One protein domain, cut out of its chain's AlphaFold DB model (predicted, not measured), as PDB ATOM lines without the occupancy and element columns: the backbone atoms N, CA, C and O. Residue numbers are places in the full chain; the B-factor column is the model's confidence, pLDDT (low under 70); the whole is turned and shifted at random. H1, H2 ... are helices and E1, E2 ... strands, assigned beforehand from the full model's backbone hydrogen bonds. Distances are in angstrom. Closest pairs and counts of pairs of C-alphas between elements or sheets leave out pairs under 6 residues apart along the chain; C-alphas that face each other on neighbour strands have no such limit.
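This is residues 14 to 181 of the 209 residues of the protein "Succ_CoA_lig domain-containing protein" of Acidobacteria bacterium RIFCSPLOWO2_02_FULL_65_29 (UniProt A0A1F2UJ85). A six-stranded sheet makes the core, with H3 and H4 side by side over one of its faces and H2 over the other, while the first helix, H1, lies off to one side and is joined to this three-layered body through the short strand E1. The hairpin E2 and E3 makes one border of the sheet and E7 the other, and the last stretch, residues 164 to 181, runs on beyond E7 with no named element. The printed part has 168 residues with four named helices and seven named strands, in the order H1 E1 E2 E3 E4 H2 E5 H3 E6 H4 E7, and the class is mixed, helices and strands. The sheet is mixed too, in the order E3 E2 E5 E4 E6 E7, with E3 and E2 antiparallel, E2 and E5 antiparallel, and E5, E4, E6 and E7 parallel. The whole is compact, with a radius of gyration of the C-alphas of 15.4 A and spans of 43 by 38 by 31 A.

H1, residues 24 to 40, is not on the sheet and touches no helix. Its closest C-alphas to E1, residues 44 to 46, are those of Leu 38 and Arg 44, 6.5 A apart. E1 pairs with no named strand, but residues 14 to 15 pair with its residues 45 to 46, parallel. E2, residues 52 to 55, and E3, residues 59 to 62, form a hairpin, with N 53 and O 61 2.8 A apart. E4, residues 74 to 81, bends by 75 degrees at residue 77. H2, residues 84 to 96, is on the sheet at a height of 8.0 A, over E4; on the local plane it stands at 28 degrees to E4, only just along the strands. E5, residues 101 to 106, is antiparallel to E2, with N 104 and O 54 2.8 A apart, and parallel to E4, with N 79 and O 103 2.9 A apart. E4, H2 and E5 make a strand-helix-strand unit, two parallel neighbour strands with a helix between them in the chain, and its crossover is right-handed. H3, residues 117 to 126, is on the opposite face from H2, at a height of 9.0 A, over E4 and, only just, E6, residues 132 to 138, on which 3 of its C-alphas fall. E6 is parallel to E4, with N 134 and O 78 2.8 A apart; E5, H3 and E6 make a split unit, with E4 between the two strands, its crossover right-handed. H4, residues 143 to 151, is on the same face as H3, at a height of 10.0 A. H3 and H4 touch, closest at the C-alphas of Arg 118 and Ala 147, 4.2 A apart, with a shallow tilt of 28 degrees, the same way. H4 lies over E6 and E7, residues 158 to 163; E6 and E7 are parallel, with N 161 and O 135 2.9 A apart, and E6, H4 and E7 make another right-handed unit. In H1, H2, H3 and H4 every O i to N i+4 pair is within hydrogen-bond range.

H1 begins at C-alpha 24, (196.991, 185.235, 189.365), and is 24.4 A long. E1 measures 6.6 A, E2 10.6 A and E3 10.3 A. E4 is 17.9 A long, H2 18.4 A, E5 13.1 A and H3 14.3 A. E6 is 20.0 A long, from C-alpha 132 at (175.118, 164.991, 168.741), and H4 12.2 A. E7 is 16.1 A long and ends at C-alpha 163, (182.092, 183.647, 170.905).

The two C-alphas farthest apart are those of Ser 25 and Gly 98, 44.3 A. The printed part has no cut, and the link from E3 to E4, 11 residues, is long. The mean pLDDT of the printed part is 82.5, with residues 14 to 34, residue 36 and residues 165 to 181 under 70.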
ATOM      1  N   HIS A  14     186.696 166.555 190.221       46.22
ATOM      2  CA  HIS A  14     186.796 167.658 191.173       46.22
ATOM      3  C   HIS A  14     186.493 168.979 190.458       46.22
ATOM      4  O   HIS A  14     187.171 169.313 189.484       46.22
ATOM      5  N   ASP A  15     185.481 169.700 190.948       43.12
ATOM      6  CA  ASP A  15     185.112 171.050 190.509       43.12
ATOM      7  C   ASP A  15     185.812 172.097 191.390       43.12
ATOM      8  O   ASP A  15     185.861 171.965 192.618       43.12
ATOM      9  N   ILE A  16     186.390 173.124 190.767       50.00
ATOM     10  CA  ILE A  16     187.117 174.195 191.448       50.00
ATOM     11  C   ILE A  16     186.560 175.547 191.009       50.00
ATOM     12  O   ILE A  16     186.911 176.094 189.959       50.00
ATOM     13  N   LEU A  17     185.755 176.139 191.888       43.44
ATOM     14  CA  LEU A  17     185.280 177.514 191.779       43.44
ATOM     15  C   LEU A  17     186.337 178.469 192.342       43.44
ATOM     16  O   LEU A  17     186.411 178.705 193.546       43.44
ATOM     17  N   ALA A  18     187.175 179.032 191.470       45.47
ATOM     18  CA  ALA A  18     188.104 180.097 191.837       45.47
ATOM     19  C   ALA A  18     187.633 181.425 191.226       45.47
ATOM     20  O   ALA A  18     187.782 181.666 190.032       45.47
ATOM     21  N   SER A  19     187.050 182.291 192.059       41.75
ATOM     22  CA  SER A  19     186.662 183.657 191.687       41.75
ATOM     23  C   SER A  19     187.873 184.603 191.679       41.75
ATOM     24  O   SER A  19     188.811 184.458 192.467       41.75
ATOM     25  N   ARG A  20     187.834 185.578 190.761       48.00
ATOM     26  CA  ARG A  20     188.875 186.564 190.429       48.00
ATOM     27  C   ARG A  20     189.522 187.187 191.681       48.00
ATOM     28  O   ARG A  20     188.936 188.043 192.332       48.00
ATOM     29  N   ASN A  21     190.775 186.819 191.963       40.09
ATOM     30  CA  ASN A  21     191.605 187.412 193.020       40.09
ATOM     31  C   ASN A  21     192.955 187.891 192.422       40.09
ATOM     32  O   ASN A  21     193.498 187.193 191.562       40.09
ATOM     33  N   PRO A  22     193.538 189.034 192.851       39.59
ATOM     34  CA  PRO A  22     194.773 189.608 192.287       39.59
ATOM     35  C   PRO A  22     196.032 188.721 192.324       39.59
ATOM     36  O   PRO A  22     197.061 189.083 191.760       39.59
ATOM     37  N   ARG A  23     195.984 187.534 192.937       41.50
ATOM     38  CA  ARG A  23     197.102 186.577 193.006       41.50
ATOM     39  C   ARG A  23     197.111 185.579 191.837       41.50
ATOM     40  O   ARG A  23     197.232 184.373 192.060       41.50
ATOM     41  N   LYS A  24     197.025 186.067 190.592       45.31
ATOM     42  CA  LYS A  24     196.991 185.235 189.365       45.31
ATOM     43  C   LYS A  24     198.103 184.178 189.318       45.31
ATOM     44  O   LYS A  24     197.829 183.037 188.965       45.31
ATOM     45  N   SER A  25     199.317 184.502 189.767       51.16
ATOM     46  CA  SER A  25     200.447 183.561 189.782       51.16
ATOM     47  C   SER A  25     200.254 182.391 190.755       51.16
ATOM     48  O   SER A  25     200.661 181.275 190.455       51.16
ATOM     49  N   ARG A  26     199.594 182.599 191.906       54.56
ATOM     50  CA  ARG A  26     199.335 181.515 192.873       54.56
ATOM     51  C   ARG A  26     198.181 180.620 192.439       54.56
ATOM     52  O   ARG A  26     198.288 179.409 192.597       54.56
ATOM     53  N   CYS A  27     197.117 181.192 191.871       50.44
ATOM     54  CA  CYS A  27     196.016 180.408 191.306       50.44
ATOM     55  C   CYS A  27     196.507 179.545 190.139       50.44
ATOM     56  O   CYS A  27     196.217 178.357 190.109       50.44
ATOM     57  N   LEU A  28     197.342 180.097 189.254       54.38
ATOM     58  CA  LEU A  28     197.929 179.357 188.138       54.38
ATOM     59  C   LEU A  28     198.810 178.186 188.612       54.38
ATOM     60  O   LEU A  28     198.653 177.062 188.142       54.38
ATOM     61  N   VAL A  29     199.701 178.428 189.582       61.41
ATOM     62  CA  VAL A  29     200.564 177.385 190.170       61.41
ATOM     63  C   VAL A  29     199.737 176.303 190.869       61.41
ATOM     64  O   VAL A  29     200.063 175.118 190.769       61.41
ATOM     65  N   LEU A  30     198.648 176.683 191.544       64.50
ATOM     66  CA  LEU A  30     197.719 175.736 192.154       64.50
ATOM     67  C   LEU A  30     197.022 174.873 191.092       64.50
ATOM     68  O   LEU A  30     197.000 173.653 191.244       64.50
ATOM     69  N   SER A  31     196.532 175.470 190.003       62.59
ATOM     70  CA  SER A  31     195.901 174.747 188.890       62.59
ATOM     71  C   SER A  31     196.853 173.741 188.249       62.59
ATOM     72  O   SER A  31     196.477 172.590 188.038       62.59
ATOM     73  N   VAL A  32     198.111 174.130 188.007       66.62
ATOM     74  CA  VAL A  32     199.146 173.224 187.476       66.62
ATOM     75  C   VAL A  32     199.411 172.070 188.444       66.62
ATOM     76  O   VAL A  32     199.433 170.908 188.036       66.62
ATOM     77  N   ARG A  33     199.573 172.359 189.741       68.00
ATOM     78  CA  ARG A  33     199.876 171.340 190.757       68.00
ATOM     79  C   ARG A  33     198.719 170.364 190.964       68.00
ATOM     80  O   ARG A  33     198.965 169.169 191.123       68.00
ATOM     81  N   LEU A  34     197.479 170.852 190.941       66.94
ATOM     82  CA  LEU A  34     196.278 170.020 191.032       66.94
ATOM     83  C   LEU A  34     196.096 169.160 189.786       66.94
ATOM     84  O   LEU A  34     195.902 167.955 189.927       66.94
ATOM     85  N   ARG A  35     196.244 169.738 188.587       72.62
ATOM     86  CA  ARG A  35     196.194 168.986 187.327       72.62
ATOM     87  C   ARG A  35     197.214 167.847 187.324       72.62
ATOM     88  O   ARG A  35     196.850 166.717 187.026       72.62
ATOM     89  N   TYR A  36     198.458 168.126 187.721       67.12
ATOM     90  CA  TYR A  36     199.522 167.119 187.772       67.12
ATOM     91  C   TYR A  36     199.238 166.013 188.801       67.12
ATOM     92  O   TYR A  36     199.332 164.830 188.477       67.12
ATOM     93  N   ARG A  37     198.844 166.369 190.033       72.56
ATOM     94  CA  ARG A  37     198.560 165.368 191.078       72.56
ATOM     95  C   ARG A  37     197.345 164.506 190.765       72.56
ATOM     96  O   ARG A  37     197.382 163.311 191.022       72.56
ATOM     97  N   LEU A  38     196.274 165.086 190.233       75.06
ATOM     98  CA  LEU A  38     195.051 164.335 189.949       75.06
ATOM     99  C   LEU A  38     195.225 163.432 188.724       75.06
ATOM    100  O   LEU A  38     194.796 162.281 188.771       75.06
ATOM    101  N   ALA A  39     195.976 163.877 187.711       70.25
ATOM    102  CA  ALA A  39     196.391 163.015 186.605       70.25
ATOM    103  C   ALA A  39     197.228 161.813 187.084       70.25
ATOM    104  O   ALA A  39     196.987 160.694 186.641       70.25
ATOM    105  N   TYR A  40     198.146 162.016 188.041       71.88
ATOM    106  CA  TYR A  40     198.936 160.930 188.645       71.88
ATOM    107  C   TYR A  40     198.068 159.857 189.327       71.88
ATOM    108  O   TYR A  40     198.449 158.692 189.394       71.88
ATOM    109  N   HIS A  41     196.882 160.232 189.806       78.12
ATOM    110  CA  HIS A  41     195.934 159.327 190.455       78.12
ATOM    111  C   HIS A  41     194.796 158.853 189.533       78.12
ATOM    112  O   HIS A  41     193.829 158.268 190.016       78.12
ATOM    113  N   GLY A  42     194.886 159.093 188.218       76.88
ATOM    114  CA  GLY A  42     193.865 158.668 187.251       76.88
ATOM    115  C   GLY A  42     192.541 159.440 187.340       76.88
ATOM    116  O   GLY A  42     191.528 158.988 186.805       76.88
ATOM    117  N   ALA A  43     192.528 160.596 188.005       79.25
ATOM    118  CA  ALA A  43     191.367 161.472 188.117       79.25
ATOM    119  C   ALA A  43     191.391 162.573 187.041       79.25
ATOM    120  O   ALA A  43     192.453 162.990 186.573       79.25
ATOM    121  N   ARG A  44     190.207 163.077 186.666       81.50
ATOM    122  CA  ARG A  44     190.061 164.229 185.761       81.50
ATOM    123  C   ARG A  44     189.590 165.450 186.540       81.50
ATOM    124  O   ARG A  44     188.765 165.354 187.441       81.50
ATOM    125  N   VAL A  45     190.108 166.612 186.163       86.38
ATOM    126  CA  VAL A  45     189.749 167.892 186.784       86.38
ATOM    127  C   VAL A  45     188.904 168.683 185.811       86.38
ATOM    128  O   VAL A  45     189.302 168.861 184.658       86.38
ATOM    129  N   LEU A  46     187.764 169.170 186.278       86.31
ATOM    130  CA  LEU A  46     186.913 170.071 185.524       86.31
ATOM    131  C   LEU A  46     187.163 171.498 186.031       86.31
ATOM    132  O   LEU A  46     187.158 171.734 187.238       86.31
ATOM    133  N   GLY A  47     187.426 172.448 185.134       85.75
ATOM    134  CA  GLY A  47     187.860 173.786 185.530       85.75
ATOM    135  C   GLY A  47     189.380 173.926 185.706       85.75
ATOM    136  O   GLY A  47     190.148 173.133 185.144       85.75
ATOM    137  N   PRO A  48     189.844 174.940 186.465       86.81
ATOM    138  CA  PRO A  48     189.082 175.787 187.395       86.81
ATOM    139  C   PRO A  48     188.150 176.793 186.705       86.81
ATOM    140  O   PRO A  48     188.135 176.900 185.479       86.81
ATOM    141  N   ASN A  49     187.398 177.549 187.513       86.81
ATOM    142  CA  ASN A  49     186.496 178.613 187.057       86.81
ATOM    143  C   ASN A  49     185.477 178.077 186.044       86.81
ATOM    144  O   ASN A  49     185.378 178.536 184.905       86.81
ATOM    145  N   THR A  50     184.761 177.041 186.470       90.75
ATOM    146  CA  THR A  50     183.764 176.344 185.668       90.75
ATOM    147  C   THR A  50     182.388 176.400 186.329       90.75
ATOM    148  O   THR A  50     182.275 176.601 187.532       90.75
ATOM    149  N   ALA A  51     181.335 176.227 185.530       89.31
ATOM    150  CA  ALA A  51     179.984 175.963 186.016       89.31
ATOM    151  C   ALA A  51     179.801 174.553 186.594       89.31
ATOM    152  O   ALA A  51     178.806 174.301 187.275       89.31
ATOM    153  N   GLY A  52     180.738 173.652 186.303       93.06
ATOM    154  CA  GLY A  52     180.622 172.256 186.671       93.06
ATOM    155  C   GLY A  52     180.061 171.391 185.540       93.06
ATOM    156  O   GLY A  52     180.133 171.748 184.362       93.06
ATOM    157  N   ALA A  53     179.514 170.235 185.898       95.31
ATOM    158  CA  ALA A  53     178.954 169.256 184.976       95.31
ATOM    159  C   ALA A  53     177.557 168.816 185.422       95.31
ATOM    160  O   ALA A  53     177.272 168.745 186.618       95.31
ATOM    161  N   VAL A  54     176.695 168.489 184.461       96.12
ATOM    162  CA  VAL A  54     175.325 168.020 184.712       96.12
ATOM    163  C   VAL A  54     175.028 166.820 183.822       96.12
ATOM    164  O   VAL A  54     175.213 166.896 182.614       96.12
ATOM    165  N   THR A  55     174.520 165.741 184.407       96.25
ATOM    166  CA  THR A  55     173.857 164.638 183.697       96.25
ATOM    167  C   THR A  55     172.387 164.660 184.123       96.25
ATOM    168  O   THR A  55     172.087 164.270 185.258       96.25
ATOM    169  N   PRO A  56     171.470 165.194 183.292       95.56
ATOM    170  CA  PRO A  56     170.093 165.441 183.712       95.56
ATOM    171  C   PRO A  56     169.391 164.181 184.229       95.56
ATOM    172  O   PRO A  56     169.402 163.131 183.586       95.56
ATOM    173  N   GLY A  57     168.760 164.298 185.400       89.31
ATOM    174  CA  GLY A  57     168.071 163.190 186.069       89.31
ATOM    175  C   GLY A  57     168.984 162.184 186.779       89.31
ATOM    176  O   GLY A  57     168.471 161.231 187.360       89.31
ATOM    177  N   GLU A  58     170.306 162.378 186.760       90.94
ATOM    178  CA  GLU A  58     171.264 161.449 187.373       90.94
ATOM    179  C   GLU A  58     172.130 162.138 188.427       90.94
ATOM    180  O   GLU A  58     172.036 161.825 189.614       90.94
ATOM    181  N   CYS A  59     172.967 163.094 188.022       91.38
ATOM    182  CA  CYS A  59     173.849 163.801 188.945       91.38
ATOM    183  C   CYS A  59     174.323 165.141 188.382       91.38
ATOM    184  O   CYS A  59     174.265 165.404 187.181       91.38
ATOM    185  N   PHE A  60     174.833 165.992 189.263       92.81
ATOM    186  CA  PHE A  60     175.557 167.191 188.874       92.81
ATOM    187  C   PHE A  60     176.635 167.521 189.901       92.81
ATOM    188  O   PHE A  60     176.534 167.157 191.073       92.81
ATOM    189  N   ALA A  61     177.664 168.221 189.446       91.00
ATOM    190  CA  ALA A  61     178.703 168.809 190.275       91.00
ATOM    191  C   ALA A  61     178.861 170.266 189.841       91.00
ATOM    192  O   ALA A  61     178.942 170.516 188.644       91.00
ATOM    193  N   GLY A  62     178.869 171.198 190.792       88.19
ATOM    194  CA  GLY A  62     178.949 172.639 190.538       88.19
ATOM    195  C   GLY A  62     177.713 173.399 191.000       88.19
ATOM    196  O   GLY A  62     176.930 172.902 191.807       88.19
ATOM    197  N   PHE A  63     177.546 174.632 190.516       87.25
ATOM    198  CA  PHE A  63     176.475 175.538 190.967       87.25
ATOM    199  C   PHE A  63     175.275 175.603 190.009       87.25
ATOM    200  O   PHE A  63     174.359 176.401 190.208       87.25
ATOM    201  N   MET A  64     175.280 174.791 188.953       87.81
ATOM    202  CA  MET A  64     174.221 174.783 187.946       87.81
ATOM    203  C   MET A  64     172.912 174.226 188.519       87.81
ATOM    204  O   MET A  64     172.941 173.226 189.238       87.81
ATOM    205  N   PRO A  65     171.751 174.812 188.175       87.81
ATOM    206  CA  PRO A  65     170.453 174.355 188.660       87.81
ATOM    207  C   PRO A  65     169.993 173.102 187.896       87.81
ATOM    208  O   PRO A  65     169.009 173.142 187.162       87.81
ATOM    209  N   ALA A  66     170.704 171.985 188.051       90.12
ATOM    210  CA  ALA A  66     170.453 170.726 187.338       90.12
ATOM    211  C   ALA A  66     169.041 170.148 187.547       90.12
ATOM    212  O   ALA A  66     168.580 169.337 186.753       90.12
ATOM    213  N   PHE A  67     168.356 170.571 188.609       90.56
ATOM    214  CA  PHE A  67     166.970 170.217 188.921       90.56
ATOM    215  C   PHE A  67     165.932 171.001 188.098       90.56
ATOM    216  O   PHE A  67     164.741 170.713 188.178       90.56
ATOM    217  N   ASN A  68     166.344 172.020 187.340       95.31
ATOM    218  CA  ASN A  68     165.441 172.805 186.508       95.31
ATOM    219  C   ASN A  68     165.336 172.200 185.102       95.31
ATOM    220  O   ASN A  68     166.160 172.482 184.233       95.31
ATOM    221  N   GLU A  69     164.267 171.443 184.860       94.62
ATOM    222  CA  GLU A  69     164.006 170.769 183.579       94.62
ATOM    223  C   GLU A  69     163.765 171.713 182.393       94.62
ATOM    224  O   GLU A  69     163.794 171.278 181.245       94.62
ATOM    225  N   ARG A  70     163.554 173.015 182.629       96.38
ATOM    226  CA  ARG A  70     163.514 173.999 181.534       96.38
ATOM    227  C   ARG A  70     164.900 174.271 180.949       96.38
ATOM    228  O   ARG A  70     164.986 174.827 179.862       96.38
ATOM    229  N   ILE A  71     165.953 173.941 181.694       96.38
ATOM    230  CA  ILE A  71     167.354 174.171 181.326       96.38
ATOM    231  C   ILE A  71     168.068 172.841 181.110       96.38
ATOM    232  O   ILE A  71     168.824 172.725 180.161       96.38
ATOM    233  N   PHE A  72     167.851 171.867 181.995       97.12
ATOM    234  CA  PHE A  72     168.504 170.564 181.963       97.12
ATOM    235  C   PHE A  72     167.452 169.469 181.891       97.12
ATOM    236  O   PHE A  72     166.926 169.028 182.914       97.12
ATOM    237  N   LYS A  73     167.138 169.029 180.678       97.75
ATOM    238  CA  LYS A  73     166.159 167.969 180.429       97.75
ATOM    239  C   LYS A  73     166.883 166.760 179.875       97.75
ATOM    240  O   LYS A  73     167.679 166.902 178.961       97.75
ATOM    241  N   LYS A  74     166.581 165.555 180.360       97.50
ATOM    242  CA  LYS A  74     167.200 164.340 179.813       97.50
ATOM    243  C   LYS A  74     166.928 164.217 178.307       97.50
ATOM    244  O   LYS A  74     165.777 164.292 177.874       97.50
ATOM    245  N   GLY A  75     167.984 164.006 177.528       97.50
ATOM    246  CA  GLY A  75     167.927 163.796 176.083       97.50
ATOM    247  C   GLY A  75     169.253 163.281 175.523       97.50
ATOM    248  O   GLY A  75     170.000 162.605 176.227       97.50
ATOM    249  N   SER A  76     169.534 163.569 174.250       97.50
ATOM    250  CA  SER A  76     170.670 162.990 173.519       97.50
ATOM    251  C   SER A  76     171.755 163.989 173.107       97.50
ATOM    252  O   SER A  76     172.748 163.608 172.484       97.50
ATOM    253  N   ILE A  77     171.633 165.270 173.468       98.38
ATOM    254  CA  ILE A  77     172.596 166.304 173.059       98.38
ATOM    255  C   ILE A  77     173.683 166.472 174.119       98.38
ATOM    256  O   ILE A  77     173.406 166.724 175.284       98.38
ATOM    257  N   GLY A  78     174.945 166.294 173.753       98.12
ATOM    258  CA  GLY A  78     176.069 166.655 174.613       98.12
ATOM    259  C   GLY A  78     176.362 168.149 174.493       98.12
ATOM    260  O   GLY A  78     176.379 168.668 173.381       98.12
ATOM    261  N   VAL A  79     176.612 168.858 175.591       98.19
ATOM    262  CA  VAL A  79     176.952 170.292 175.558       98.19
ATOM    263  C   VAL A  79     178.287 170.526 176.253       98.19
ATOM    264  O   VAL A  79     178.467 170.139 177.403       98.19
ATOM    265  N   ILE A  80     179.224 171.184 175.575       97.31
ATOM    266  CA  ILE A  80     180.526 171.586 176.122       97.31
ATOM    267  C   ILE A  80     180.592 173.108 176.118       97.31
ATOM    268  O   ILE A  80     180.294 173.722 175.094       97.31
ATOM    269  N   SER A  81     181.019 173.728 177.218       94.88
ATOM    270  CA  SER A  81     181.198 175.181 177.257       94.88
ATOM    271  C   SER A  81     182.352 175.632 178.144       94.88
ATOM    272  O   SER A  81     182.514 175.157 179.267       94.88
ATOM    273  N   ARG A  82     183.116 176.626 177.681       91.19
ATOM    274  CA  ARG A  82     184.055 177.374 178.542       91.19
ATOM    275  C   ARG A  82     183.320 178.264 179.538       91.19
ATOM    276  O   ARG A  82     183.683 178.327 180.708       91.19
ATOM    277  N   SER A  83     182.283 178.948 179.058       89.69
ATOM    278  CA  SER A  83     181.494 179.904 179.830       89.69
ATOM    279  C   SER A  83     180.301 179.215 180.479       89.69
ATOM    280  O   SER A  83     179.478 178.603 179.795       89.69
ATOM    281  N   GLY A  84     180.172 179.356 181.797       89.81
ATOM    282  CA  GLY A  84     179.035 178.810 182.532       89.81
ATOM    283  C   GLY A  84     177.700 179.373 182.051       89.81
ATOM    284  O   GLY A  84     176.819 178.618 181.652       89.81
ATOM    285  N   SER A  85     177.572 180.701 182.017       90.00
ATOM    286  CA  SER A  85     176.326 181.380 181.639       90.00
ATOM    287  C   SER A  85     175.940 181.148 180.179       90.00
ATOM    288  O   SER A  85     174.771 180.913 179.884       90.00
ATOM    289  N   LEU A  86     176.912 181.162 179.264       91.81
ATOM    290  CA  LEU A  86     176.639 180.871 177.857       91.81
ATOM    291  C   LEU A  86     176.275 179.393 177.665       91.81
ATOM    292  O   LEU A  86     175.381 179.082 176.887       91.81
ATOM    293  N   GLY A  87     176.903 178.496 178.428       93.94
ATOM    294  CA  GLY A  87     176.553 177.079 178.466       93.94
ATOM    295  C   GLY A  87     175.100 176.843 178.884       93.94
ATOM    296  O   GLY A  87     174.379 176.155 178.168       93.94
ATOM    297  N   VAL A  88     174.647 177.485 179.974       93.56
ATOM    298  CA  VAL A  88     173.233 177.460 180.417       93.56
ATOM    299  C   VAL A  88     172.299 177.873 179.285       93.56
ATOM    300  O   VAL A  88     171.280 177.226 179.063       93.56
ATOM    301  N   LEU A  89     172.630 178.960 178.583       95.31
ATOM    302  CA  LEU A  89     171.794 179.478 177.505       95.31
ATOM    303  C   LEU A  89     171.660 178.467 176.361       95.31
ATOM    304  O   LEU A  89     170.575 178.307 175.811       95.31
ATOM    305  N   PHE A  90     172.738 177.762 176.014       96.38
ATOM    306  CA  PHE A  90     172.669 176.711 175.003       96.38
ATOM    307  C   PHE A  90     171.834 175.515 175.462       96.38
ATOM    308  O   PHE A  90     171.037 175.040 174.660       96.38
ATOM    309  N   CYS A  91     171.939 175.078 176.720       97.44
ATOM    310  CA  CYS A  91     171.054 174.031 177.246       97.44
ATOM    311  C   CYS A  91     169.579 174.473 177.197       97.44
ATOM    312  O   CYS A  91     168.731 173.795 176.626       97.44
ATOM    313  N   LEU A  92     169.276 175.698 177.643       97.38
ATOM    314  CA  LEU A  92     167.932 176.272 177.509       97.38
ATOM    315  C   LEU A  92     167.433 176.240 176.052       97.38
ATOM    316  O   LEU A  92     166.302 175.830 175.798       97.38
ATOM    317  N   ASN A  93     168.270 176.636 175.092       97.06
ATOM    318  CA  ASN A  93     167.915 176.617 173.670       97.06
ATOM    319  C   ASN A  93     167.708 175.189 173.133       97.06
ATOM    320  O   ASN A  93     166.820 174.975 172.309       97.06
ATOM    321  N   VAL A  94     168.500 174.215 173.591       97.31
ATOM    322  CA  VAL A  94     168.352 172.790 173.248       97.31
ATOM    323  C   VAL A  94     166.996 172.276 173.727       97.31
ATOM    324  O   VAL A  94     166.241 171.714 172.926       97.31
ATOM    325  N   VAL A  95     166.639 172.538 174.987       97.62
ATOM    326  CA  VAL A  95     165.334 172.158 175.550       97.62
ATOM    327  C   VAL A  95     164.182 172.845 174.813       97.62
ATOM    328  O   VAL A  95     163.205 172.190 174.442       97.62
ATOM    329  N   GLN A  96     164.289 174.148 174.542       97.00
ATOM    330  CA  GLN A  96     163.262 174.906 173.814       97.00
ATOM    331  C   GLN A  96     163.074 174.438 172.367       97.00
ATOM    332  O   GLN A  96     161.963 174.492 171.844       97.00
ATOM    333  N   ALA A  97     164.131 173.933 171.730       96.12
ATOM    334  CA  ALA A  97     164.057 173.321 170.407       96.12
ATOM    335  C   ALA A  97     163.421 171.913 170.416       96.12
ATOM    336  O   ALA A  97     163.317 171.286 169.362       96.12
ATOM    337  N   GLY A  98     162.983 171.418 171.580       96.88
ATOM    338  CA  GLY A  98     162.325 170.122 171.746       96.88
ATOM    339  C   GLY A  98     163.279 168.960 172.023       96.88
ATOM    340  O   GLY A  98     162.834 167.815 172.071       96.88
ATOM    341  N   PHE A  99     164.570 169.236 172.219       97.38
ATOM    342  CA  PHE A  99     165.575 168.237 172.572       97.38
ATOM    343  C   PHE A  99     165.807 168.201 174.095       97.38
ATOM    344  O   PHE A  99     165.022 168.728 174.884       97.38
ATOM    345  N   GLY A 100     166.884 167.535 174.506       97.12
ATOM    346  CA  GLY A 100     167.395 167.526 175.870       97.12
ATOM    347  C   GLY A 100     168.860 167.100 175.877       97.12
ATOM    348  O   GLY A 100     169.377 166.590 174.874       97.12
ATOM    349  N   GLU A 101     169.528 167.300 176.999       98.19
ATOM    350  CA  GLU A 101     170.936 167.011 177.176       98.19
ATOM    351  C   GLU A 101     171.171 165.565 177.630       98.19
ATOM    352  O   GLU A 101     170.499 165.040 178.519       98.19
ATOM    353  N   SER A 102     172.180 164.932 177.038       97.88
ATOM    354  CA  SER A 102     172.783 163.705 177.576       97.88
ATOM    355  C   SER A 102     173.728 164.050 178.725       97.88
ATOM    356  O   SER A 102     173.654 163.454 179.794       97.88
ATOM    357  N   ALA A 103     174.571 165.067 178.525       97.56
ATOM    358  CA  ALA A 103     175.404 165.668 179.555       97.56
ATOM    359  C   ALA A 103     175.816 167.096 179.164       97.56
ATOM    360  O   ALA A 103     176.012 167.408 177.988       97.56
ATOM    361  N   PHE A 104     176.003 167.946 180.168       97.50
ATOM    362  CA  PHE A 104     176.623 169.262 180.073       97.50
ATOM    363  C   PHE A 104     177.984 169.242 180.773       97.50
ATOM    364  O   PHE A 104     178.084 168.822 181.927       97.50
ATOM    365  N   LEU A 105     179.015 169.743 180.096       96.75
ATOM    366  CA  LEU A 105     180.383 169.864 180.585       96.75
ATOM    367  C   LEU A 105     180.842 171.323 180.488       96.75
ATOM    368  O   LEU A 105     181.279 171.797 179.435       96.75
ATOM    369  N   GLY A 106     180.782 172.040 181.608       95.44
ATOM    370  CA  GLY A 106     181.491 173.300 181.769       95.44
ATOM    371  C   GLY A 106     182.973 173.008 181.978       95.44
ATOM    372  O   GLY A 106     183.341 172.422 182.983       95.44
ATOM    373  N   ILE A 107     183.862 173.394 181.075       93.25
ATOM    374  CA  ILE A 107     185.307 173.117 181.231       93.25
ATOM    375  C   ILE A 107     186.071 174.259 181.911       93.25
ATOM    376  O   ILE A 107     187.166 174.047 182.426       93.25
ATOM    377  N   GLY A 108     185.462 175.445 181.955       89.38
ATOM    378  CA  GLY A 108     186.022 176.660 182.534       89.38
ATOM    379  C   GLY A 108     186.792 177.538 181.546       89.38
ATOM    380  O   GLY A 108     187.212 177.107 180.472       89.38
ATOM    381  N   GLY A 109     186.929 178.816 181.904       83.81
ATOM    382  CA  GLY A 109     187.508 179.854 181.036       83.81
ATOM    383  C   GLY A 109     188.948 180.261 181.368       83.81
ATOM    384  O   GLY A 109     189.488 181.187 180.751       83.81
ATOM    385  N   ASP A 110     189.565 179.620 182.354       83.38
ATOM    386  CA  ASP A 110     190.939 179.915 182.752       83.38
ATOM    387  C   ASP A 110     191.955 179.443 181.689       83.38
ATOM    388  O   ASP A 110     191.668 178.542 180.905       83.38
ATOM    389  N   PRO A 111     193.159 180.041 181.616       73.88
ATOM    390  CA  PRO A 111     194.158 179.674 180.606       73.88
ATOM    391  C   PRO A 111     194.787 178.295 180.848       73.88
ATOM    392  O   PRO A 111     195.309 177.685 179.920       73.88
ATOM    393  N   ILE A 112     194.765 177.805 182.093       81.25
ATOM    394  CA  ILE A 112     195.219 176.458 182.449       81.25
ATOM    395  C   ILE A 112     194.059 175.738 183.112       81.25
ATOM    396  O   ILE A 112     193.742 176.005 184.271       81.25
ATOM    397  N   ILE A 113     193.475 174.804 182.370       86.62
ATOM    398  CA  ILE A 113     192.391 173.939 182.828       86.62
ATOM    399  C   ILE A 113     192.823 172.478 182.854       86.62
ATOM    400  O   ILE A 113     193.841 172.095 182.266       86.62
ATOM    401  N   GLY A 114     192.065 171.669 183.586       87.25
ATOM    402  CA  GLY A 114     192.273 170.231 183.686       87.25
ATOM    403  C   GLY A 114     191.809 169.472 182.450       87.25
ATOM    404  O   GLY A 114     192.601 168.748 181.851       87.25
ATOM    405  N   THR A 115     190.538 169.660 182.090       90.06
ATOM    406  CA  THR A 115     189.854 169.017 180.959       90.06
ATOM    407  C   THR A 115     189.680 170.034 179.839       90.06
ATOM    408  O   THR A 115     189.039 171.060 180.047       90.06
ATOM    409  N   THR A 116     190.247 169.759 178.665       92.88
ATOM    410  CA  THR A 116     190.123 170.617 177.473       92.88
ATOM    411  C   THR A 116     188.828 170.353 176.699       92.88
ATOM    412  O   THR A 116     188.169 169.336 176.924       92.88
ATOM    413  N   GLN A 117     188.465 171.207 175.732       92.31
ATOM    414  CA  GLN A 117     187.357 170.935 174.796       92.31
ATOM    415  C   GLN A 117     187.568 169.609 174.074       92.31
ATOM    416  O   GLN A 117     186.619 168.855 173.902       92.31
ATOM    417  N   ARG A 118     188.807 169.307 173.670       94.81
ATOM    418  CA  ARG A 118     189.149 168.045 173.008       94.81
ATOM    419  C   ARG A 118     188.926 166.849 173.939       94.81
ATOM    420  O   ARG A 118     188.351 165.852 173.513       94.81
ATOM    421  N   ASP A 119     189.310 166.956 175.210       94.81
ATOM    422  CA  ASP A 119     189.065 165.897 176.201       94.81
ATOM    423  C   ASP A 119     187.566 165.711 176.481       94.81
ATOM    424  O   ASP A 119     187.085 164.581 176.600       94.81
ATOM    425  N   ALA A 120     186.817 166.813 176.565       95.44
ATOM    426  CA  ALA A 120     185.369 166.802 176.735       95.44
ATOM    427  C   ALA A 120     184.651 166.223 175.502       95.44
ATOM    428  O   ALA A 120     183.714 165.441 175.659       95.44
ATOM    429  N   LEU A 121     185.124 166.531 174.290       96.00
ATOM    430  CA  LEU A 121     184.643 165.917 173.052       96.00
ATOM    431  C   LEU A 121     184.875 164.413 173.068       96.00
ATOM    432  O   LEU A 121     183.930 163.673 172.844       96.00
ATOM    433  N   ALA A 122     186.083 163.952 173.394       95.56
ATOM    434  CA  ALA A 122     186.379 162.522 173.482       95.56
ATOM    435  C   ALA A 122     185.504 161.803 174.529       95.56
ATOM    436  O   ALA A 122     185.071 160.667 174.321       95.56
ATOM    437  N   ALA A 123     185.208 162.473 175.648       94.31
ATOM    438  CA  ALA A 123     184.300 161.945 176.658       94.31
ATOM    439  C   ALA A 123     182.869 161.793 176.115       94.31
ATOM    440  O   ALA A 123     182.293 160.720 176.239       94.31
ATOM    441  N   LEU A 124     182.312 162.824 175.471       96.06
ATOM    442  CA  LEU A 124     180.955 162.784 174.906       96.06
ATOM    443  C   LEU A 124     180.842 161.905 173.653       96.06
ATOM    444  O   LEU A 124     179.790 161.318 173.388       96.06
ATOM    445  N   ASP A 125     181.932 161.755 172.904       95.44
ATOM    446  CA  ASP A 125     182.007 160.861 171.751       95.44
ATOM    447  C   ASP A 125     181.775 159.402 172.163       95.44
ATOM    448  O   ASP A 125     181.086 158.644 171.486       95.44
ATOM    449  N   THR A 126     182.229 159.035 173.359       93.75
ATOM    450  CA  THR A 126     182.034 157.695 173.933       93.75
ATOM    451  C   THR A 126     180.906 157.623 174.965       93.75
ATOM    452  O   THR A 126     180.541 156.526 175.387       93.75
ATOM    453  N   PHE A 127     180.303 158.756 175.343       93.25
ATOM    454  CA  PHE A 127     179.239 158.789 176.345       93.25
ATOM    455  C   PHE A 127     177.954 158.124 175.815       93.25
ATOM    456  O   PHE A 127     177.482 158.476 174.720       93.25
ATOM    457  N   PRO A 128     177.380 157.152 176.553       89.69
ATOM    458  CA  PRO A 128     176.143 156.490 176.157       89.69
ATOM    459  C   PRO A 128     174.978 157.476 176.033       89.69
ATOM    460  O   PRO A 128     174.793 158.349 176.873       89.69
ATOM    461  N   GLY A 129     174.171 157.328 174.981       91.00
ATOM    462  CA  GLY A 129     172.994 158.170 174.749       91.00
ATOM    463  C   GLY A 129     173.283 159.540 174.127       91.00
ATOM    464  O   GLY A 129     172.341 160.214 173.722       91.00
ATOM    465  N   THR A 130     174.548 159.949 173.982       97.25
ATOM    466  CA  THR A 130     174.891 161.146 173.204       97.25
ATOM    467  C   THR A 130     174.822 160.849 171.706       97.25
ATOM    468  O   THR A 130     175.562 159.999 171.213       97.25
ATOM    469  N   GLU A 131     173.992 161.583 170.969       97.69
ATOM    470  CA  GLU A 131     173.817 161.453 169.513       97.69
ATOM    471  C   GLU A 131     174.432 162.616 168.730       97.69
ATOM    472  O   GLU A 131     174.849 162.435 167.591       97.69
ATOM    473  N   ALA A 132     174.506 163.804 169.329       97.56
ATOM    474  CA  ALA A 132     175.118 164.991 168.741       97.56
ATOM    475  C   ALA A 132     175.723 165.864 169.840       97.56
ATOM    476  O   ALA A 132     175.307 165.783 170.998       97.56
ATOM    477  N   ILE A 133     176.701 166.699 169.490       97.94
ATOM    478  CA  ILE A 133     177.409 167.542 170.456       97.94
ATOM    479  C   ILE A 133     177.366 169.008 170.028       97.94
ATOM    480  O   ILE A 133     177.658 169.349 168.883       97.94
ATOM    481  N   VAL A 134     177.037 169.885 170.972       97.50
ATOM    482  CA  VAL A 134     177.158 171.336 170.856       97.50
ATOM    483  C   VAL A 134     178.410 171.780 171.604       97.50
ATOM    484  O   VAL A 134     178.540 171.563 172.807       97.50
ATOM    485  N   MET A 135     179.332 172.422 170.894       95.88
ATOM    486  CA  MET A 135     180.555 172.982 171.457       95.88
ATOM    487  C   MET A 135     180.476 174.510 171.473       95.88
ATOM    488  O   MET A 135     180.376 175.153 170.431       95.88
ATOM    489  N   VAL A 136     180.558 175.094 172.662       94.38
ATOM    490  CA  VAL A 136     180.533 176.539 172.885       94.38
ATOM    491  C   VAL A 136     181.933 176.997 173.298       94.38
ATOM    492  O   VAL A 136     182.371 176.805 174.436       94.38
ATOM    493  N   GLY A 137     182.654 177.575 172.342       89.88
ATOM    494  CA  GLY A 137     184.008 178.091 172.513       89.88
ATOM    495  C   GLY A 137     184.064 179.612 172.623       89.88
ATOM    496  O   GLY A 137     183.062 180.316 172.476       89.88
ATOM    497  N   GLU A 138     185.266 180.123 172.851       85.62
ATOM    498  CA  GLU A 138     185.573 181.554 172.863       85.62
ATOM    499  C   GLU A 138     186.908 181.781 172.160       85.62
ATOM    500  O   GLU A 138     187.800 180.941 172.228       85.62
ATOM    501  N   ILE A 139     187.062 182.918 171.489       79.94
ATOM    502  CA  ILE A 139     188.348 183.310 170.907       79.94
ATOM    503  C   ILE A 139     189.490 183.301 171.943       79.94
ATOM    504  O   ILE A 139     189.333 183.704 173.098       79.94
ATOM    505  N   GLY A 140     190.680 182.909 171.489       74.00
ATOM    506  CA  GLY A 140     191.915 182.928 172.270       74.00
ATOM    507  C   GLY A 140     192.336 181.553 172.798       74.00
ATOM    508  O   GLY A 140     191.581 180.877 173.503       74.00
ATOM    509  N   GLY A 141     193.584 181.191 172.483       78.88
ATOM    510  CA  GLY A 141     194.159 179.858 172.691       78.88
ATOM    511  C   GLY A 141     194.078 178.973 171.438       78.88
ATOM    512  O   GLY A 141     193.642 179.432 170.390       78.88
ATOM    513  N   SER A 142     194.512 177.714 171.558       83.75
ATOM    514  CA  SER A 142     194.458 176.677 170.503       83.75
ATOM    515  C   SER A 142     193.406 175.592 170.774       83.75
ATOM    516  O   SER A 142     193.278 174.631 170.020       83.75
ATOM    517  N   MET A 143     192.655 175.707 171.872       86.25
ATOM    518  CA  MET A 143     191.860 174.600 172.409       86.25
ATOM    519  C   MET A 143     190.696 174.213 171.491       86.25
ATOM    520  O   MET A 143     190.411 173.031 171.300       86.25
ATOM    521  N   GLU A 144     190.051 175.210 170.889       87.94
ATOM    522  CA  GLU A 144     189.011 175.056 169.875       87.94
ATOM    523  C   GLU A 144     189.553 174.413 168.585       87.94
ATOM    524  O   GLU A 144     188.873 173.581 167.983       87.94
ATOM    525  N   GLU A 145     190.780 174.746 168.176       87.69
ATOM    526  CA  GLU A 145     191.422 174.187 166.979       87.69
ATOM    527  C   GLU A 145     191.789 172.712 167.184       87.69
ATOM    528  O   GLU A 145     191.485 171.866 166.341       87.69
ATOM    529  N   GLU A 146     192.380 172.380 168.332       91.56
ATOM    530  CA  GLU A 146     192.698 171.001 168.725       91.56
ATOM    531  C   GLU A 146     191.432 170.137 168.813       91.56
ATOM    532  O   GLU A 146     191.404 168.992 168.346       91.56
ATOM    533  N   ALA A 147     190.352 170.701 169.360       92.88
ATOM    534  CA  ALA A 147     189.035 170.080 169.385       92.88
ATOM    535  C   ALA A 147     188.473 169.860 167.970       92.88
ATOM    536  O   ALA A 147     187.950 168.782 167.681       92.88
ATOM    537  N   ALA A 148     188.630 170.828 167.063       91.69
ATOM    538  CA  ALA A 148     188.191 170.704 165.674       91.69
ATOM    539  C   ALA A 148     188.964 169.620 164.906       91.69
ATOM    540  O   ALA A 148     188.370 168.898 164.105       91.69
ATOM    541  N   VAL A 149     190.269 169.465 165.154       94.56
ATOM    542  CA  VAL A 149     191.067 168.369 164.575       94.56
ATOM    543  C   VAL A 149     190.542 167.015 165.045       94.56
ATOM    544  O   VAL A 149     190.347 166.129 164.216       94.56
ATOM    545  N   TYR A 150     190.255 166.864 166.341       93.81
ATOM    546  CA  TYR A 150     189.666 165.636 166.880       93.81
ATOM    547  C   TYR A 150     188.278 165.355 166.283       93.81
ATOM    548  O   TYR A 150     188.004 164.238 165.847       93.81
ATOM    549  N   ALA A 151     187.432 166.384 166.173       93.62
ATOM    550  CA  ALA A 151     186.073 166.267 165.645       93.62
ATOM    551  C   ALA A 151     186.013 165.756 164.195       93.62
ATOM    552  O   ALA A 151     185.018 165.148 163.811       93.62
ATOM    553  N   LYS A 152     187.071 165.937 163.389       92.19
ATOM    554  CA  LYS A 152     187.136 165.392 162.018       92.19
ATOM    555  C   LYS A 152     187.105 163.863 161.967       92.19
ATOM    556  O   LYS A 152     186.690 163.315 160.952       92.19
ATOM    557  N   ALA A 153     187.564 163.191 163.022       92.81
ATOM    558  CA  ALA A 153     187.576 161.732 163.111       92.81
ATOM    559  C   ALA A 153     186.312 161.160 163.779       92.81
ATOM    560  O   ALA A 153     186.132 159.943 163.803       92.81
ATOM    561  N   MET A 154     185.444 162.017 164.328       92.62
ATOM    562  CA  MET A 154     184.235 161.599 165.030       92.62
ATOM    563  C   MET A 154     183.120 161.224 164.053       92.62
ATOM    564  O   MET A 154     182.948 161.836 162.998       92.62
ATOM    565  N   THR A 155     182.311 160.243 164.444       92.50
ATOM    566  CA  THR A 155     181.083 159.879 163.721       92.50
ATOM    567  C   THR A 155     179.876 160.668 164.220       92.50
ATOM    568  O   THR A 155     178.972 160.971 163.439       92.50
ATOM    569  N   LYS A 156     179.861 161.039 165.508       95.38
ATOM    570  CA  LYS A 156     178.821 161.889 166.091       95.38
ATOM    571  C   LYS A 156     178.968 163.330 165.580       95.38
ATOM    572  O   LYS A 156     180.063 163.890 165.660       95.38
ATOM    573  N   PRO A 157     177.896 163.961 165.070       96.25
ATOM    574  CA  PRO A 157     177.955 165.332 164.584       96.25
ATOM    575  C   PRO A 157     178.272 166.320 165.711       96.25
ATOM    576  O   PRO A 157     177.694 166.255 166.799       96.25
ATOM    577  N   VAL A 158     179.147 167.280 165.406       96.19
ATOM    578  CA  VAL A 158     179.513 168.388 166.292       96.19
ATOM    579  C   VAL A 158     179.086 169.709 165.656       96.19
ATOM    580  O   VAL A 158     179.419 169.988 164.504       96.19
ATOM    581  N   VAL A 159     178.366 170.538 166.408       94.31
ATOM    582  CA  VAL A 159     178.018 171.916 166.038       94.31
ATOM    583  C   VAL A 159     178.764 172.858 166.969       94.31
ATOM    584  O   VAL A 159     178.661 172.728 168.184       94.31
ATOM    585  N   ALA A 160     179.509 173.812 166.411       93.12
ATOM    586  CA  ALA A 160     180.323 174.733 167.193       93.12
ATOM    587  C   ALA A 160     179.819 176.178 167.092       93.12
ATOM    588  O   ALA A 160     179.505 176.662 166.004       93.12
ATOM    589  N   PHE A 161     179.803 176.876 168.225       92.06
ATOM    590  CA  PHE A 161     179.648 178.324 168.312       92.06
ATOM    591  C   PHE A 161     180.880 178.913 168.995       92.06
ATOM    592  O   PHE A 161     181.180 178.546 170.130       92.06
ATOM    593  N   ILE A 162     181.585 179.820 168.317       89.00
ATOM    594  CA  ILE A 162     182.774 180.491 168.857       89.00
ATOM    595  C   ILE A 162     182.426 181.949 169.164       89.00
ATOM    596  O   ILE A 162     182.178 182.749 168.259       89.00
ATOM    597  N   ALA A 163     182.386 182.295 170.449       86.25
ATOM    598  CA  ALA A 163     182.092 183.647 170.905       86.25
ATOM    599  C   ALA A 163     183.285 184.593 170.691       86.25
ATOM    600  O   ALA A 163     184.442 184.189 170.802       86.25
ATOM    601  N   GLY A 164     182.995 185.879 170.458       78.44
ATOM    602  CA  GLY A 164     184.000 186.946 170.422       78.44
ATOM    603  C   GLY A 164     184.558 187.303 169.042       78.44
ATOM    604  O   GLY A 164     185.508 188.069 168.970       78.44
ATOM    605  N   GLY A 165     183.946 186.852 167.942       69.38
ATOM    606  CA  GLY A 165     184.380 187.214 166.580       69.38
ATOM    607  C   GLY A 165     184.402 188.721 166.255       69.38
ATOM    608  O   GLY A 165     185.033 189.116 165.287       69.38
ATOM    609  N   ALA A 166     183.757 189.566 167.068       68.69
ATOM    610  CA  ALA A 166     183.787 191.028 166.943       68.69
ATOM    611  C   ALA A 166     184.840 191.707 167.849       68.69
ATOM    612  O   ALA A 166     184.816 192.927 168.020       68.69
ATOM    613  N   ALA A 167     185.718 190.937 168.501       65.31
ATOM    614  CA  ALA A 167     186.719 191.502 169.393       65.31
ATOM    615  C   ALA A 167     187.801 192.262 168.603       65.31
ATOM    616  O   ALA A 167     188.338 191.720 167.637       65.31
ATOM    617  N   PRO A 168     188.169 193.485 169.028       61.31
ATOM    618  CA  PRO A 168     189.301 194.191 168.447       61.31
ATOM    619  C   PRO A 168     190.606 193.442 168.731       61.31
ATOM    620  O   PRO A 168     190.791 192.902 169.829       61.31
ATOM    621  N   GLU A 169     191.534 193.468 167.776       62.28
ATOM    622  CA  GLU A 169     192.866 192.889 167.953       62.28
ATOM    623  C   GLU A 169     193.566 193.444 169.205       62.28
ATOM    624  O   GLU A 169     193.446 194.619 169.561       62.28
ATOM    625  N   GLY A 170     194.290 192.573 169.912       58.62
ATOM    626  CA  GLY A 170     195.092 192.956 171.075       58.62
ATOM    627  C   GLY A 170     194.313 193.237 172.367       58.62
ATOM    628  O   GLY A 170     194.939 193.534 173.388       58.62
ATOM    629  N   LYS A 171     192.977 193.114 172.389       57.31
ATOM    630  CA  LYS A 171     192.202 193.209 173.639       57.31
ATOM    631  C   LYS A 171     192.025 191.852 174.322       57.31
ATOM    632  O   LYS A 171     191.990 190.806 173.684       57.31
ATOM    633  N   LYS A 172     191.941 191.887 175.656       52.62
ATOM    634  CA  LYS A 172     191.601 190.736 176.506       52.62
ATOM    635  C   LYS A 172     190.123 190.800 176.876       52.62
ATOM    636  O   LYS A 172     189.655 191.849 177.320       52.62
ATOM    637  N   MET A 173     189.420 189.685 176.733       57.22
ATOM    638  CA  MET A 173     187.988 189.554 177.018       57.22
ATOM    639  C   MET A 173     187.807 188.802 178.341       57.22
ATOM    640  O   MET A 173     188.778 188.408 178.988       57.22
ATOM    641  N   GLY A 174     186.564 188.702 178.814       50.53
ATOM    642  CA  GLY A 174     186.226 188.414 180.211       50.53
ATOM    643  C   GLY A 174     186.761 187.098 180.794       50.53
ATOM    644  O   GLY A 174     186.905 187.018 182.020       50.53
ATOM    645  N   HIS A 175     187.091 186.096 179.979       57.19
ATOM    646  CA  HIS A 175     187.742 184.878 180.458       57.19
ATOM    647  C   HIS A 175     189.264 185.030 180.445       57.19
ATOM    648  O   HIS A 175     189.852 185.544 179.499       57.19
ATOM    649  N   ALA A 176     189.931 184.584 181.513       46.94
ATOM    650  CA  ALA A 176     191.364 184.812 181.707       46.94
ATOM    651  C   ALA A 176     192.252 184.207 180.593       46.94
ATOM    652  O   ALA A 176     193.410 184.607 180.479       46.94
ATOM    653  N   GLY A 177     191.714 183.284 179.781       43.56
ATOM    654  CA  GLY A 177     192.353 182.723 178.587       43.56
ATOM    655  C   GLY A 177     191.985 183.375 177.243       43.56
ATOM    656  O   GLY A 177     192.569 182.994 176.234       43.56
ATOM    657  N   ALA A 178     191.060 184.338 177.190       50.22
ATOM    658  CA  ALA A 178     190.678 185.012 175.949       50.22
ATOM    659  C   ALA A 178     191.695 186.111 175.599       50.22
ATOM    660  O   ALA A 178     191.526 187.291 175.923       50.22
ATOM    661  N   ILE A 179     192.804 185.701 174.984       47.28
ATOM    662  CA  ILE A 179     193.802 186.588 174.380       47.28
ATOM    663  C   ILE A 179     193.826 186.281 172.884       47.28
ATOM    664  O   ILE A 179     194.211 185.180 172.493       47.28
ATOM    665  N   VAL A 180     193.434 187.247 172.052       47.03
ATOM    666  CA  VAL A 180     193.571 187.132 170.593       47.03
ATOM    667  C   VAL A 180     195.035 187.364 170.241       47.03
ATOM    668  O   VAL A 180     195.521 188.492 170.309       47.03
ATOM    669  N   MET A 181     195.760 186.294 169.915       42.28
ATOM    670  CA  MET A 181     197.104 186.405 169.353       42.28
ATOM    671  C   MET A 181     196.969 186.553 167.837       42.28
ATOM    672  O   MET A 181     196.605 185.602 167.150       42.28
TER     673      MET A 181